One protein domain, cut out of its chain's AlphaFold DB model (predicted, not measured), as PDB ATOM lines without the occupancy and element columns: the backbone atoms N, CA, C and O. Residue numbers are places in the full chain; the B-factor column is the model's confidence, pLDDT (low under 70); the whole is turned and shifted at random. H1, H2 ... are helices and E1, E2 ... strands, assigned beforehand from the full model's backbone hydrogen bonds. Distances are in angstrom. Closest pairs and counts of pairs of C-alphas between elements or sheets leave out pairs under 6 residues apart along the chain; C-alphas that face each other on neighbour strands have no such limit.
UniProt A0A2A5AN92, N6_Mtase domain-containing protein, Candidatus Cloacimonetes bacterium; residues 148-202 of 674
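AT A GLANCE: This is residues 148 to 202 of the 674 residues of the protein "N6_Mtase domain-containing protein" of Candidatus Cloacimonetes bacterium (UniProt A0A2A5AN92). Two short helices, H1 and H2, cross nearly at right angles, and a long looping stretch, residues 180 to 195, leads from the end of H2 to the short strand E1. The printed part has 55 residues in the order H1, H2, E1; its class is mostly helix, though under half of the residues are in named elements. It is compact and rounded, with a radius of gyration of the C-alphas of 10.4 A and spans of 28 by 22 by 18 A.

HOW THE PARTS SIT: H1, residues 150 to 159, and H2, residues 168 to 179, touch, about perpendicular at 81 degrees; their closest C-alphas, of Ala 153 and Val 175, are 5.9 A apart. In both, every O i to N i+4 pair is within hydrogen-bond range. E1, residues 196 to 198, pairs with no named strand. It is apart from H2, and only just apart from H1, at 8.2 A.

IN THESE COORDINATES: H1 begins at C-alpha 150 (-86.533, -29.503, -16.398) and is 14.2 A long. H2 is 16.2 A long. E1 ends at C-alpha 198 (-88.449, -42.796, -14.869).

THE WHOLE: The farthest C-alphas, of Arg 180 and Thr 200, are 29.6 A apart. The printed part has no cut. The link H2 to E1 is long. The pLDDT is under 70 at residues 161, 164, 166 and 200 to 202.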
ATOM      1  N   TYR A 148     -90.773 -23.518 -15.589       84.81
ATOM      2  CA  TYR A 148     -90.398 -24.775 -16.213       84.81
ATOM      3  C   TYR A 148     -89.072 -25.297 -15.641       84.81
ATOM      4  O   TYR A 148     -88.009 -24.711 -15.830       84.81
ATOM      5  N   GLY A 149     -89.154 -26.405 -14.913       86.06
ATOM      6  CA  GLY A 149     -88.127 -26.927 -14.022       86.06
ATOM      7  C   GLY A 149     -87.140 -27.912 -14.643       86.06
ATOM      8  O   GLY A 149     -86.150 -28.237 -13.994       86.06
ATOM      9  N   ASN A 150     -87.358 -28.405 -15.868       86.94
ATOM     10  CA  ASN A 150     -86.533 -29.503 -16.398       86.94
ATOM     11  C   ASN A 150     -85.058 -29.139 -16.567       86.94
ATOM     12  O   ASN A 150     -84.215 -29.993 -16.339       86.94
ATOM     13  N   GLU A 151     -84.713 -27.896 -16.918       84.44
ATOM     14  CA  GLU A 151     -83.296 -27.497 -16.977       84.44
ATOM     15  C   GLU A 151     -82.653 -27.504 -15.585       84.44
ATOM     16  O   GLU A 151     -81.504 -27.911 -15.419       84.44
ATOM     17  N   PHE A 152     -83.411 -27.119 -14.559       86.38
ATOM     18  CA  PHE A 152     -82.963 -27.176 -13.171       86.38
ATOM     19  C   PHE A 152     -82.820 -28.618 -12.685       86.38
ATOM     20  O   PHE A 152     -81.802 -28.964 -12.091       86.38
ATOM     21  N   ALA A 153     -83.784 -29.481 -13.007       86.62
ATOM     22  CA  ALA A 153     -83.697 -30.915 -12.757       86.62
ATOM     23  C   ALA A 153     -82.469 -31.528 -13.438       86.62
ATOM     24  O   ALA A 153     -81.696 -32.249 -12.811       86.62
ATOM     25  N   PHE A 154     -82.246 -31.181 -14.704       85.25
ATOM     26  CA  PHE A 154     -81.097 -31.623 -15.481       85.25
ATOM     27  C   PHE A 154     -79.783 -31.218 -14.800       85.25
ATOM     28  O   PHE A 154     -78.907 -32.056 -14.598       85.25
ATOM     29  N   ALA A 155     -79.672 -29.965 -14.352       81.81
ATOM     30  CA  ALA A 155     -78.510 -29.478 -13.613       81.81
ATOM     31  C   ALA A 155     -78.292 -30.206 -12.271       81.81
ATOM     32  O   ALA A 155     -77.147 -30.507 -11.930       81.81
ATOM     33  N   VAL A 156     -79.356 -30.542 -11.526       84.56
ATOM     34  CA  VAL A 156     -79.246 -31.364 -10.302       84.56
ATOM     35  C   VAL A 156     -78.603 -32.712 -10.611       84.56
ATOM     36  O   VAL A 156     -77.660 -33.101  -9.924       84.56
ATOM     37  N   PHE A 157     -79.075 -33.410 -11.645       82.88
ATOM     38  CA  PHE A 157     -78.530 -34.719 -12.006       82.88
ATOM     39  C   PHE A 157     -77.080 -34.648 -12.474       82.88
ATOM     40  O   PHE A 157     -76.292 -35.520 -12.121       82.88
ATOM     41  N   ILE A 158     -76.704 -33.613 -13.223       76.94
ATOM     42  CA  ILE A 158     -75.318 -33.421 -13.663       76.94
ATOM     43  C   ILE A 158     -74.393 -33.225 -12.465       76.94
ATOM     44  O   ILE A 158     -73.397 -33.934 -12.333       76.94
ATOM     45  N   ASP A 159     -74.757 -32.325 -11.554       76.50
ATOM     46  CA  ASP A 159     -73.956 -32.045 -10.362       76.50
ATOM     47  C   ASP A 159     -73.868 -33.250  -9.409       76.50
ATOM     48  O   ASP A 159     -72.871 -33.417  -8.712       76.50
ATOM     49  N   ASN A 160     -74.893 -34.106  -9.391       77.69
ATOM     50  CA  ASN A 160     -74.934 -35.310  -8.558       77.69
ATOM     51  C   ASN A 160     -74.314 -36.548  -9.234       77.69
ATOM     52  O   ASN A 160     -74.408 -37.649  -8.684       77.69
ATOM     53  N   GLY A 161     -73.689 -36.402 -10.408       69.12
ATOM     54  CA  GLY A 161     -73.056 -37.512 -11.128       69.12
ATOM     55  C   GLY A 161     -74.055 -38.543 -11.665       69.12
ATOM     56  O   GLY A 161     -73.779 -39.735 -11.642       69.12
ATOM     57  N   ASN A 162     -75.243 -38.095 -12.071       72.19
ATOM     58  CA  ASN A 162     -76.381 -38.905 -12.518       72.19
ATOM     59  C   ASN A 162     -76.885 -39.954 -11.514       72.19
ATOM     60  O   ASN A 162     -77.547 -40.916 -11.905       72.19
ATOM     61  N   LYS A 163     -76.593 -39.796 -10.218       75.38
ATOM     62  CA  LYS A 163     -77.162 -40.681  -9.198       75.38
ATOM     63  C   LYS A 163     -78.685 -40.590  -9.241       75.38
ATOM     64  O   LYS A 163     -79.242 -39.499  -9.119       75.38
ATOM     65  N   ALA A 164     -79.332 -41.738  -9.428       68.81
ATOM     66  CA  ALA A 164     -80.782 -41.820  -9.493       68.81
ATOM     67  C   ALA A 164     -81.403 -41.298  -8.188       68.81
ATOM     68  O   ALA A 164     -80.950 -41.643  -7.095       68.81
ATOM     69  N   LEU A 165     -82.437 -40.469  -8.313       74.19
ATOM     70  CA  LEU A 165     -83.217 -39.980  -7.176       74.19
ATOM     71  C   LEU A 165     -84.445 -40.871  -6.993       74.19
ATOM     72  O   LEU A 165     -85.036 -41.307  -7.978       74.19
ATOM     73  N   GLU A 166     -84.803 -41.161  -5.739       69.06
ATOM     74  CA  GLU A 166     -85.806 -42.182  -5.402       69.06
ATOM     75  C   GLU A 166     -87.219 -41.846  -5.901       69.06
ATOM     76  O   GLU A 166     -87.957 -42.765  -6.245       69.06
ATOM     77  N   ASN A 167     -87.600 -40.563  -5.966       77.56
ATOM     78  CA  ASN A 167     -88.888 -40.135  -6.516       77.56
ATOM     79  C   ASN A 167     -88.877 -38.677  -7.032       77.56
ATOM     80  O   ASN A 167     -87.955 -37.900  -6.773       77.56
ATOM     81  N   GLU A 168     -89.936 -38.305  -7.756       76.56
ATOM     82  CA  GLU A 168     -90.144 -36.967  -8.332       76.56
ATOM     83  C   GLU A 168     -90.313 -35.862  -7.270       76.56
ATOM     84  O   GLU A 168     -89.864 -34.734  -7.472       76.56
ATOM     85  N   GLU A 169     -90.899 -36.173  -6.108       78.31
ATOM     86  CA  GLU A 169     -91.094 -35.199  -5.025       78.31
ATOM     87  C   GLU A 169     -89.762 -34.746  -4.410       78.31
ATOM     88  O   GLU A 169     -89.557 -33.550  -4.190       78.31
ATOM     89  N   LEU A 170     -88.830 -35.680  -4.206       81.81
ATOM     90  CA  LEU A 170     -87.473 -35.390  -3.753       81.81
ATOM     91  C   LEU A 170     -86.700 -34.586  -4.795       81.81
ATOM     92  O   LEU A 170     -85.956 -33.683  -4.426       81.81
ATOM     93  N   LEU A 171     -86.892 -34.865  -6.087       84.12
ATOM     94  CA  LEU A 171     -86.291 -34.055  -7.145       84.12
ATOM     95  C   LEU A 171     -86.834 -32.622  -7.127       84.12
ATOM     96  O   LEU A 171     -86.050 -31.683  -7.229       84.12
ATOM     97  N   LEU A 172     -88.149 -32.437  -6.980       85.62
ATOM     98  CA  LEU A 172     -88.756 -31.108  -6.859       85.62
ATOM     99  C   LEU A 172     -88.203 -30.344  -5.653       85.62
ATOM    100  O   LEU A 172     -87.892 -29.159  -5.776       85.62
ATOM    101  N   ASP A 173     -88.057 -31.010  -4.506       86.94
ATOM    102  CA  ASP A 173     -87.477 -30.410  -3.305       86.94
ATOM    103  C   ASP A 173     -85.998 -30.062  -3.506       86.94
ATOM    104  O   ASP A 173     -85.576 -28.960  -3.157       86.94
ATOM    105  N   GLU A 174     -85.220 -30.951  -4.118       87.00
ATOM    106  CA  GLU A 174     -83.804 -30.724  -4.407       87.00
ATOM    107  C   GLU A 174     -83.620 -29.556  -5.382       87.00
ATOM    108  O   GLU A 174     -82.824 -28.652  -5.128       87.00
ATOM    109  N   VAL A 175     -84.413 -29.508  -6.457       87.12
ATOM    110  CA  VAL A 175     -84.429 -28.399  -7.416       87.12
ATOM    111  C   VAL A 175     -84.814 -27.089  -6.726       87.12
ATOM    112  O   VAL A 175     -84.104 -26.088  -6.856       87.12
ATOM    113  N   ALA A 176     -85.908 -27.080  -5.961       87.19
ATOM    114  CA  ALA A 176     -86.383 -25.886  -5.273       87.19
ATOM    115  C   ALA A 176     -85.356 -25.363  -4.258       87.19
ATOM    116  O   ALA A 176     -85.084 -24.162  -4.215       87.19
ATOM    117  N   ASN A 177     -84.740 -26.256  -3.482       86.25
ATOM    118  CA  ASN A 177     -83.731 -25.903  -2.487       86.25
ATOM    119  C   ASN A 177     -82.441 -25.399  -3.140       86.25
ATOM    120  O   ASN A 177     -81.914 -24.357  -2.739       86.25
ATOM    121  N   LYS A 178     -81.948 -26.108  -4.161       83.62
ATOM    122  CA  LYS A 178     -80.680 -25.796  -4.828       83.62
ATOM    123  C   LYS A 178     -80.727 -24.463  -5.566       83.62
ATOM    124  O   LYS A 178     -79.781 -23.683  -5.473       83.62
ATOM    125  N   PHE A 179     -81.842 -24.179  -6.235       81.00
ATOM    126  CA  PHE A 179     -82.015 -22.980  -7.060       81.00
ATOM    127  C   PHE A 179     -82.883 -21.897  -6.408       81.00
ATOM    128  O   PHE A 179     -83.214 -20.903  -7.040       81.00
ATOM    129  N   ARG A 180     -83.237 -22.050  -5.123       82.56
ATOM    130  CA  ARG A 180     -84.059 -21.090  -4.356       82.56
ATOM    131  C   ARG A 180     -85.398 -20.761  -5.033       82.56
ATOM    132  O   ARG A 180     -85.920 -19.652  -4.891       82.56
ATOM    133  N   LEU A 181     -85.966 -21.733  -5.743       82.19
ATOM    134  CA  LEU A 181     -87.243 -21.594  -6.436       82.19
ATOM    135  C   LEU A 181     -88.403 -21.846  -5.470       82.19
ATOM    136  O   LEU A 181     -88.315 -22.640  -4.532       82.19
ATOM    137  N   LYS A 182     -89.538 -21.182  -5.704       84.56
ATOM    138  CA  LYS A 182     -90.774 -21.510  -4.983       84.56
ATOM    139  C   LYS A 182     -91.306 -22.837  -5.525       84.56
ATOM    140  O   LYS A 182     -91.649 -22.906  -6.698       84.56
ATOM    141  N   LYS A 183     -91.456 -23.849  -4.660       84.38
ATOM    142  CA  LYS A 183     -92.064 -25.146  -5.028       84.38
ATOM    143  C   LYS A 183     -93.446 -24.965  -5.674       84.38
ATOM    144  O   LYS A 183     -93.778 -25.626  -6.647       84.38
ATOM    145  N   LYS A 184     -94.242 -24.015  -5.165       82.69
ATOM    146  CA  LYS A 184     -95.541 -23.666  -5.749       82.69
ATOM    147  C   LYS A 184     -95.348 -22.989  -7.111       82.69
ATOM    148  O   LYS A 184     -94.920 -21.837  -7.153       82.69
ATOM    149  N   GLY A 185     -95.728 -23.696  -8.174       81.62
ATOM    150  CA  GLY A 185     -95.596 -23.254  -9.563       81.62
ATOM    151  C   GLY A 185     -94.340 -23.768 -10.267       81.62
ATOM    152  O   GLY A 185     -94.149 -23.441 -11.429       81.62
ATOM    153  N   LEU A 186     -93.492 -24.564  -9.610       86.38
ATOM    154  CA  LEU A 186     -92.414 -25.283 -10.283       86.38
ATOM    155  C   LEU A 186     -92.982 -26.554 -10.921       86.38
ATOM    156  O   LEU A 186     -93.572 -27.372 -10.220       86.38
ATOM    157  N   ILE A 187     -92.778 -26.728 -12.224       85.75
ATOM    158  CA  ILE A 187     -93.213 -27.925 -12.949       85.75
ATOM    159  C   ILE A 187     -92.006 -28.640 -13.514       85.75
ATOM    160  O   ILE A 187     -91.194 -28.015 -14.191       85.75
ATOM    161  N   ILE A 188     -91.935 -29.951 -13.337       85.94
ATOM    162  CA  ILE A 188     -90.965 -30.786 -14.035       85.94
ATOM    163  C   ILE A 188     -91.751 -31.826 -14.838       85.94
ATOM    164  O   ILE A 188     -92.578 -32.537 -14.287       85.94
ATOM    165  N   LEU A 189     -91.534 -31.893 -16.149       84.12
ATOM    166  CA  LEU A 189     -92.122 -32.900 -17.031       84.12
ATOM    167  C   LEU A 189     -91.078 -33.977 -17.322       84.12
ATOM    168  O   LEU A 189     -90.447 -33.960 -18.377       84.12
ATOM    169  N   LEU A 190     -90.844 -34.878 -16.371       82.62
ATOM    170  CA  LEU A 190     -89.810 -35.908 -16.521       82.62
ATOM    171  C   LEU A 190     -90.161 -36.946 -17.587       82.62
ATOM    172  O   LEU A 190     -89.313 -37.298 -18.393       82.62
ATOM    173  N   ASN A 191     -91.410 -37.416 -17.599       80.25
ATOM    174  CA  ASN A 191     -91.848 -38.479 -18.509       80.25
ATOM    175  C   ASN A 191     -91.910 -38.030 -19.974       80.25
ATOM    176  O   ASN A 191     -91.795 -38.856 -20.872       80.25
ATOM    177  N   GLU A 192     -92.108 -36.732 -20.204       81.44
ATOM    178  CA  GLU A 192     -92.253 -36.157 -21.546       81.44
ATOM    179  C   GLU A 192     -90.924 -35.636 -22.102       81.44
ATOM    180  O   GLU A 192     -90.789 -35.415 -23.303       81.44
ATOM    181  N   ASP A 193     -89.933 -35.402 -21.241       79.69
ATOM    182  CA  ASP A 193     -88.640 -34.892 -21.664       79.69
ATOM    183  C   ASP A 193     -87.691 -36.054 -21.960       79.69
ATOM    184  O   ASP A 193     -87.304 -36.782 -21.041       79.69
ATOM    185  N   PRO A 194     -87.242 -36.204 -23.221       77.00
ATOM    186  CA  PRO A 194     -86.469 -37.361 -23.653       77.00
ATOM    187  C   PRO A 194     -85.110 -37.456 -22.957       77.00
ATOM    188  O   PRO A 194     -84.400 -38.437 -23.154       77.00
ATOM    189  N   ARG A 195     -84.699 -36.443 -22.183       79.81
ATOM    190  CA  ARG A 195     -83.470 -36.469 -21.388       79.81
ATOM    191  C   ARG A 195     -83.575 -37.310 -20.133       79.81
ATOM    192  O   ARG A 195     -82.535 -37.756 -19.650       79.81
ATOM    193  N   PHE A 196     -84.776 -37.510 -19.610       82.31
ATOM    194  CA  PHE A 196     -85.000 -38.195 -18.349       82.31
ATOM    195  C   PHE A 196     -85.586 -39.583 -18.592       82.31
ATOM    196  O   PHE A 196     -86.227 -39.856 -19.603       82.31
ATOM    197  N   LYS A 197     -85.340 -40.478 -17.644       80.00
ATOM    198  CA  LYS A 197     -85.966 -41.789 -17.563       80.00
ATOM    199  C   LYS A 197     -86.538 -41.957 -16.171       80.00
ATOM    200  O   LYS A 197     -85.840 -41.714 -15.187       80.00
ATOM    201  N   VAL A 198     -87.783 -42.409 -16.110       79.00
ATOM    202  CA  VAL A 198     -88.449 -42.796 -14.869       79.00
ATOM    203  C   VAL A 198     -88.603 -44.315 -14.879       79.00
ATOM    204  O   VAL A 198     -89.198 -44.883 -15.790       79.00
ATOM    205  N   SER A 199     -87.980 -44.980 -13.909       72.94
ATOM    206  CA  SER A 199     -88.085 -46.432 -13.711       72.94
ATOM    207  C   SER A 199     -89.459 -46.829 -13.165       72.94
ATOM    208  O   SER A 199     -90.201 -45.997 -12.640       72.94
ATOM    209  N   THR A 200     -89.781 -48.121 -13.223       64.31
ATOM    210  CA  THR A 200     -91.017 -48.690 -12.652       64.31
ATOM    211  C   THR A 200     -91.116 -48.508 -11.132       64.31
ATOM    212  O   THR A 200     -92.217 -48.403 -10.594       64.31
ATOM    213  N   GLU A 201     -89.978 -48.392 -10.440       67.38
ATOM    214  CA  GLU A 201     -89.885 -48.083  -9.007       67.38
ATOM    215  C   GLU A 201     -90.027 -46.579  -8.692       67.38
ATOM    216  O   GLU A 201     -89.926 -46.181  -7.534       67.38
ATOM    217  N   GLY A 202     -90.238 -45.728  -9.703       69.69
ATOM    218  CA  GLY A 202     -90.361 -44.275  -9.549       69.69
ATOM    219  C   GLY A 202     -89.029 -43.525  -9.482       69.69
ATOM    220  O   GLY A 202     -89.029 -42.298  -9.375       69.69
TER     221      GLY A 202